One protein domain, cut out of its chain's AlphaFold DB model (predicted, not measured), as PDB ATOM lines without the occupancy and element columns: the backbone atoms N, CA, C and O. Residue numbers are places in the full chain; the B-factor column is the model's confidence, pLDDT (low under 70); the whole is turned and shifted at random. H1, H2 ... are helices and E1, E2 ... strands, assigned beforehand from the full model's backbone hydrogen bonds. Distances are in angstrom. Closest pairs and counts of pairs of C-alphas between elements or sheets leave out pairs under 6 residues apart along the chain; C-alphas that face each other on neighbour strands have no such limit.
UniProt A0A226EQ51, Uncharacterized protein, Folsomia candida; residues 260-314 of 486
ATOM      1  N   LEU A 260     -15.533  46.654  29.251       95.12
ATOM      2  CA  LEU A 260     -16.276  46.969  28.038       95.12
ATOM      3  C   LEU A 260     -15.617  46.319  26.823       95.12
ATOM      4  O   LEU A 260     -14.393  46.262  26.716       95.12
ATOM      5  N   LEU A 261     -16.440  45.902  25.867       91.50
ATOM      6  CA  LEU A 261     -15.996  45.520  24.530       91.50
ATOM      7  C   LEU A 261     -16.689  46.399  23.498       91.50
ATOM      8  O   LEU A 261     -17.885  46.650  23.595       91.50
ATOM      9  N   SER A 262     -15.930  46.903  22.527       86.56
ATOM     10  CA  SER A 262     -16.464  47.813  21.516       86.56
ATOM     11  C   SER A 262     -17.015  47.043  20.331       86.56
ATOM     12  O   SER A 262     -16.299  46.229  19.757       86.56
ATOM     13  N   GLU A 263     -18.218  47.403  19.886       83.00
ATOM     14  CA  GLU A 263     -18.793  46.887  18.635       83.00
ATOM     15  C   GLU A 263     -17.938  47.245  17.406       83.00
ATOM     16  O   GLU A 263     -17.951  46.533  16.404       83.00
ATOM     17  N   HIS A 264     -17.171  48.341  17.474       80.25
ATOM     18  CA  HIS A 264     -16.411  48.894  16.346       80.25
ATOM     19  C   HIS A 264     -14.936  49.182  16.680       80.25
ATOM     20  O   HIS A 264     -14.297  49.995  16.017       80.25
ATOM     21  N   GLY A 265     -14.387  48.570  17.735       78.31
ATOM     22  CA  GLY A 265     -12.977  48.743  18.115       78.31
ATOM     23  C   GLY A 265     -12.590  50.162  18.568       78.31
ATOM     24  O   GLY A 265     -11.438  50.560  18.434       78.31
ATOM     25  N   THR A 266     -13.530  50.950  19.097       78.81
ATOM     26  CA  THR A 266     -13.325  52.378  19.424       78.81
ATOM     27  C   THR A 266     -12.822  52.654  20.843       78.81
ATOM     28  O   THR A 266     -12.652  53.823  21.216       78.81
ATOM     29  N   ILE A 267     -12.624  51.610  21.651       87.12
ATOM     30  CA  ILE A 267     -12.146  51.710  23.033       87.12
ATOM     31  C   ILE A 267     -10.620  51.828  23.037       87.12
ATOM     32  O   ILE A 267      -9.926  51.034  22.407       87.12
ATOM     33  N   ALA A 268     -10.095  52.810  23.772       90.38
ATOM     34  CA  ALA A 268      -8.657  52.956  23.949       90.38
ATOM     35  C   ALA A 268      -8.093  51.793  24.778       90.38
ATOM     36  O   ALA A 268      -8.699  51.386  25.766       90.38
ATOM     37  N   GLN A 269      -6.914  51.297  24.410       92.19
ATOM     38  CA  GLN A 269      -6.281  50.165  25.085       92.19
ATOM     39  C   GLN A 269      -4.966  50.573  25.741       92.19
ATOM     40  O   GLN A 269      -4.155  51.296  25.156       92.19
ATOM     41  N   GLY A 270      -4.766  50.105  26.966       94.38
ATOM     42  CA  GLY A 270      -3.471  50.095  27.628       94.38
ATOM     43  C   GLY A 270      -2.669  48.860  27.222       94.38
ATOM     44  O   GLY A 270      -3.204  47.874  26.720       94.38
ATOM     45  N   VAL A 271      -1.360  48.905  27.462       94.94
ATOM     46  CA  VAL A 271      -0.446  47.782  27.187       94.94
ATOM     47  C   VAL A 271      -0.770  46.554  28.051       94.94
ATOM     48  O   VAL A 271      -0.510  45.429  27.639       94.94
ATOM     49  N   LEU A 272      -1.336  46.770  29.242       95.81
ATOM     50  CA  LEU A 272      -1.599  45.734  30.245       95.81
ATOM     51  C   LEU A 272      -3.071  45.319  30.365       95.81
ATOM     52  O   LEU A 272      -3.402  44.573  31.281       95.81
ATOM     53  N   ASP A 273      -3.961  45.782  29.485       95.69
ATOM     54  CA  ASP A 273      -5.409  45.572  29.653       95.69
ATOM     55  C   ASP A 273      -5.775  44.088  29.734       95.69
ATOM     56  O   ASP A 273      -6.548  43.695  30.604       95.69
ATOM     57  N   GLU A 274      -5.187  43.265  28.864       95.06
ATOM     58  CA  GLU A 274      -5.438  41.821  28.838       95.06
ATOM     59  C   GLU A 274      -4.831  41.103  30.050       95.06
ATOM     60  O   GLU A 274      -5.482  40.243  30.632       95.06
ATOM     61  N   GLU A 275      -3.626  41.488  30.485       96.38
ATOM     62  CA  GLU A 275      -2.988  40.897  31.671       96.38
ATOM     63  C   GLU A 275      -3.771  41.239  32.946       96.38
ATOM     64  O   GLU A 275      -4.016  40.365  33.775       96.38
ATOM     65  N   ILE A 276      -4.211  42.491  33.101       97.25
ATOM     66  CA  ILE A 276      -5.041  42.914  34.237       97.25
ATOM     67  C   ILE A 276      -6.386  42.186  34.201       97.25
ATOM     68  O   ILE A 276      -6.833  41.676  35.227       97.25
ATOM     69  N   PHE A 277      -7.022  42.105  33.030       97.44
ATOM     70  CA  PHE A 277      -8.283  41.388  32.874       97.44
ATOM     71  C   PHE A 277      -8.138  39.912  33.248       97.44
ATOM     72  O   PHE A 277      -8.931  39.406  34.034       97.44
ATOM     73  N   GLU A 278      -7.116  39.224  32.740       97.12
ATOM     74  CA  GLU A 278      -6.896  37.804  33.022       97.12
ATOM     75  C   GLU A 278      -6.621  37.554  34.509       97.12
ATOM     76  O   GLU A 278      -7.206  36.635  35.081       97.12
ATOM     77  N   ASN A 279      -5.819  38.403  35.162       97.06
ATOM     78  CA  ASN A 279      -5.528  38.267  36.591       97.06
ATOM     79  C   ASN A 279      -6.743  38.547  37.492       97.06
ATOM     80  O   ASN A 279      -6.870  37.916  38.538       97.06
ATOM     81  N   VAL A 280      -7.630  39.474  37.117       97.00
ATOM     82  CA  VAL A 280      -8.804  39.826  37.941       97.00
ATOM     83  C   VAL A 280     -10.009  38.933  37.644       97.00
ATOM     84  O   VAL A 280     -10.737  38.528  38.547       97.00
ATOM     85  N   VAL A 281     -10.253  38.624  36.371       96.81
ATOM     86  CA  VAL A 281     -11.424  37.848  35.937       96.81
ATOM     87  C   VAL A 281     -11.141  36.341  35.982       96.81
ATOM     88  O   VAL A 281     -12.078  35.546  36.048       96.81
ATOM     89  N   GLY A 282      -9.866  35.936  35.971       95.94
ATOM     90  CA  GLY A 282      -9.430  34.535  35.992       95.94
ATOM     91  C   GLY A 282      -9.508  33.844  34.629       95.94
ATOM     92  O   GLY A 282      -9.422  32.620  34.541       95.94
ATOM     93  N   GLN A 283      -9.721  34.609  33.560       94.88
ATOM     94  CA  GLN A 283      -9.828  34.104  32.196       94.88
ATOM     95  C   GLN A 283      -9.496  35.193  31.180       94.88
ATOM     96  O   GLN A 283      -9.663  36.384  31.439       94.88
ATOM     97  N   LYS A 284      -9.123  34.769  29.975       94.38
ATOM     98  CA  LYS A 284      -8.912  35.678  28.848       94.38
ATOM     99  C   LYS A 284     -10.217  36.329  28.399       94.38
ATOM    100  O   LYS A 284     -11.301  35.734  28.502       94.38
ATOM    101  N   ARG A 285     -10.100  37.547  27.873       90.62
ATOM    102  CA  ARG A 285     -11.210  38.250  27.237       90.62
ATOM    103  C   ARG A 285     -11.625  37.509  25.965       90.62
ATOM    104  O   ARG A 285     -10.791  36.962  25.240       90.62
ATOM    105  N   LEU A 286     -12.929  37.443  25.712       89.06
ATOM    106  CA  LEU A 286     -13.432  36.865  24.468       89.06
ATOM    107  C   LEU A 286     -13.220  37.836  23.305       89.06
ATOM    108  O   LEU A 286     -13.293  39.051  23.477       89.06
ATOM    109  N   SER A 287     -12.989  37.286  22.112       84.62
ATOM    110  CA  SER A 287     -13.002  38.075  20.883       84.62
ATOM    111  C   SER A 287     -14.425  38.507  20.530       84.62
ATOM    112  O   SER A 287     -15.399  37.849  20.910       84.62
ATOM    113  N   GLN A 288     -14.538  39.578  19.745       82.62
ATOM    114  CA  GLN A 288     -15.827  40.085  19.281       82.62
ATOM    115  C   GLN A 288     -16.619  39.017  18.509       82.62
ATOM    116  O   GLN A 288     -17.805  38.842  18.764       82.62
ATOM    117  N   ASP A 289     -15.959  38.235  17.650       84.19
ATOM    118  CA  ASP A 289     -16.603  37.153  16.890       84.19
ATOM    119  C   ASP A 289     -17.229  36.095  17.805       84.19
ATOM    120  O   ASP A 289     -18.346  35.633  17.569       84.19
ATOM    121  N   LYS A 290     -16.536  35.741  18.897       85.62
ATOM    122  CA  LYS A 290     -17.060  34.793  19.885       85.62
ATOM    123  C   LYS A 290     -18.263  35.364  20.616       85.62
ATOM    124  O   LYS A 290     -19.217  34.629  20.842       85.62
ATOM    125  N   ILE A 291     -18.239  36.650  20.960       83.44
ATOM    126  CA  ILE A 291     -19.396  37.315  21.565       83.44
ATOM    127  C   ILE A 291     -20.565  37.297  20.581       83.44
ATOM    128  O   ILE A 291     -21.626  36.796  20.920       83.44
ATOM    129  N   ASN A 292     -20.363  37.716  19.337       82.19
ATOM    130  CA  ASN A 292     -21.426  37.711  18.331       82.19
ATOM    131  C   ASN A 292     -22.044  36.311  18.141       82.19
ATOM    132  O   ASN A 292     -23.247  36.208  17.946       82.19
ATOM    133  N   SER A 293     -21.254  35.236  18.273       84.25
ATOM    134  CA  SER A 293     -21.748  33.851  18.166       84.25
ATOM    135  C   SER A 293     -22.597  33.358  19.347       84.25
ATOM    136  O   SER A 293     -23.352  32.403  19.192       84.25
ATOM    137  N   ILE A 294     -22.483  33.985  20.524       83.75
ATOM    138  CA  ILE A 294     -23.254  33.633  21.733       83.75
ATOM    139  C   ILE A 294     -24.412  34.610  21.991       83.75
ATOM    140  O   ILE A 294     -25.093  34.503  23.013       83.75
ATOM    141  N   PHE A 295     -24.632  35.559  21.075       74.88
ATOM    142  CA  PHE A 295     -25.776  36.469  21.071       74.88
ATOM    143  C   PHE A 295     -26.779  36.111  19.967       74.88
ATOM    144  O   PHE A 295     -26.359  35.791  18.857       74.88
ATOM    145  N   PRO A 296     -28.097  36.239  20.221       64.81
ATOM    146  CA  PRO A 296     -28.736  36.566  21.503       64.81
ATOM    147  C   PRO A 296     -28.796  35.351  22.455       64.81
ATOM    148  O   PRO A 296     -29.000  34.230  22.007       64.81
ATOM    149  N   GLY A 297     -28.651  35.567  23.772       67.56
ATOM    150  CA  GLY A 297     -28.858  34.513  24.787       67.56
ATOM    151  C   GLY A 297     -27.895  34.508  25.979       67.56
ATOM    152  O   GLY A 297     -28.097  33.749  26.922       67.56
ATOM    153  N   ASN A 298     -26.855  35.345  25.971       79.88
ATOM    154  CA  ASN A 298     -25.860  35.376  27.038       79.88
ATOM    155  C   ASN A 298     -26.085  36.545  28.022       79.88
ATOM    156  O   ASN A 298     -26.058  37.708  27.630       79.88
ATOM    157  N   GLU A 299     -26.252  36.253  29.317       85.19
ATOM    158  CA  GLU A 299     -26.477  37.271  30.364       85.19
ATOM    159  C   GLU A 299     -25.208  38.038  30.791       85.19
ATOM    160  O   GLU A 299     -25.284  39.058  31.483       85.19
ATOM    161  N   ARG A 300     -24.021  37.569  30.388       92.88
ATOM    162  CA  ARG A 300     -22.739  38.193  30.738       92.88
ATOM    163  C   ARG A 300     -22.512  39.504  29.997       92.88
ATOM    164  O   ARG A 300     -22.081  40.462  30.622       92.88
ATOM    165  N   TYR A 301     -22.755  39.552  28.691       93.25
ATOM    166  CA  TYR A 301     -22.368  40.693  27.850       93.25
ATOM    167  C   TYR A 301     -23.582  41.536  27.460       93.25
ATOM    168  O   TYR A 301     -24.207  41.331  26.429       93.25
ATOM    169  N   VAL A 302     -23.943  42.519  28.269       93.19
ATOM    170  CA  VAL A 302     -25.167  43.286  28.016       93.19
ATOM    171  C   VAL A 302     -24.891  44.393  26.990       93.19
ATOM    172  O   VAL A 302     -24.023  45.234  27.250       93.19
ATOM    173  N   PRO A 303     -25.604  44.443  25.847       92.56
ATOM    174  CA  PRO A 303     -25.442  45.525  24.883       92.56
ATOM    175  C   PRO A 303     -25.884  46.851  25.508       92.56
ATOM    176  O   PRO A 303     -26.959  46.959  26.098       92.56
ATOM    177  N   CYS A 304     -25.034  47.862  25.388       93.31
ATOM    178  CA  CYS A 304     -25.217  49.187  25.959       93.31
ATOM    179  C   CYS A 304     -24.865  50.249  24.914       93.31
ATOM    180  O   CYS A 304     -23.959  50.077  24.099       93.31
ATOM    181  N   ARG A 305     -25.539  51.398  24.986       92.94
ATOM    182  CA  ARG A 305     -25.210  52.567  24.169       92.94
ATOM    183  C   ARG A 305     -24.707  53.687  25.062       92.94
ATOM    184  O   ARG A 305     -25.408  54.106  25.977       92.94
ATOM    185  N   SER A 306     -23.520  54.197  24.761       92.81
ATOM    186  CA  SER A 306     -22.915  55.328  25.461       92.81
ATOM    187  C   SER A 306     -22.621  56.473  24.495       92.81
ATOM    188  O   SER A 306     -22.201  56.257  23.359       92.81
ATOM    189  N   LYS A 307     -22.790  57.711  24.963       91.50
ATOM    190  CA  LYS A 307     -22.360  58.925  24.256       91.50
ATOM    191  C   LYS A 307     -20.840  58.986  24.129       91.50
ATOM    192  O   LYS A 307     -20.323  59.493  23.140       91.50
ATOM    193  N   VAL A 308     -20.137  58.458  25.129       89.75
ATOM    194  CA  VAL A 308     -18.677  58.431  25.187       89.75
ATOM    195  C   VAL A 308     -18.132  57.273  24.364       89.75
ATOM    196  O   VAL A 308     -17.229  57.489  23.566       89.75
ATOM    197  N   PHE A 309     -18.667  56.060  24.515       90.44
ATOM    198  CA  PHE A 309     -18.079  54.857  23.908       90.44
ATOM    199  C   PHE A 309     -18.740  54.393  22.602       90.44
ATOM    200  O   PHE A 309     -18.141  53.602  21.874       90.44
ATOM    201  N   GLY A 310     -19.928  54.895  22.260       92.19
ATOM    202  CA  GLY A 310     -20.745  54.338  21.181       92.19
ATOM    203  C   GLY A 310     -21.453  53.051  21.614       92.19
ATOM    204  O   GLY A 310     -21.833  52.918  22.780       92.19
ATOM    205  N   GLY A 311     -21.659  52.129  20.671       92.44
ATOM    206  CA  GLY A 311     -22.165  50.782  20.951       92.44
ATOM    207  C   GLY A 311     -21.085  49.903  21.584       92.44
ATOM    208  O   GLY A 311     -19.968  49.794  21.062       92.44
ATOM    209  N   VAL A 312     -21.395  49.325  22.744       93.44
ATOM    210  CA  VAL A 312     -20.490  48.458  23.506       93.44
ATOM    211  C   VAL A 312     -21.244  47.311  24.165       93.44
ATOM    212  O   VAL A 312     -22.419  47.428  24.503       93.44
ATOM    213  N   TYR A 313     -20.526  46.236  24.461       93.69
ATOM    214  CA  TYR A 313     -20.975  45.188  25.365       93.69
ATOM    215  C   TYR A 313     -20.365  45.400  26.746       93.69
ATOM    216  O   TYR A 313     -19.145  45.503  26.885       93.69
ATOM    217  N   PHE A 314     -21.210  45.447  27.771       95.38
ATOM    218  CA  PHE A 314     -20.791  45.506  29.164       95.38
ATOM    219  C   PHE A 314     -20.655  44.086  29.721       95.38
ATOM    220  O   PHE A 314     -21.652  43.368  29.820       95.38
TER     221      PHE A 314
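What this domain is: This is residues 260 to 314 of the 486 residues of an uncharacterized protein of Folsomia candida (UniProt A0A226EQ51). A small three-stranded antiparallel sheet, with H2 grazing it, makes one side; the chain swings out from it in an open loop to H1, which sits away from the sheet, and returns to H2. The printed part has 55 residues, in the order E1 H1 H2 E2 E3, mixed helices and strands, with sheet order E1 - E3 - E2. It is only just compact, close to loose: radius of gyration of the C-alphas 11.6 A, spans 27 by 25 by 16 A.

Where its parts are: E2 is residues 301 to 306, 14.8 A; E3, 310 to 314, 11.9 A, ends at C-alpha 314 (-20.791, 45.506, 29.164). E1 is 260 to 262, from C-alpha 260 (-16.276, 46.969, 28.038). H1 is 273 to 281, 11.6 A; H2 is 288 to 294, 10.1 A.

How they stand to each other: Hairpin E2 and E3 has N 304 and O 312 at 2.8 A, within hydrogen-bond range. E1 and E3, antiparallel, have N 261 and O 313 at 2.9 A. H2 only grazes the sheet; its closest C-alphas to E1 are Gln 288 and Leu 261, 7.6 A. H1 is apart from H2, E2 and E3. In H1 and H2 every O i to N i+4 pair is within hydrogen-bond range.

The domain as a whole: The farthest C-alphas, Val 271 and Gly 297, are 31.4 A apart. The printed part has no cut and no long link. Residues 296 to 297 have pLDDT under 70.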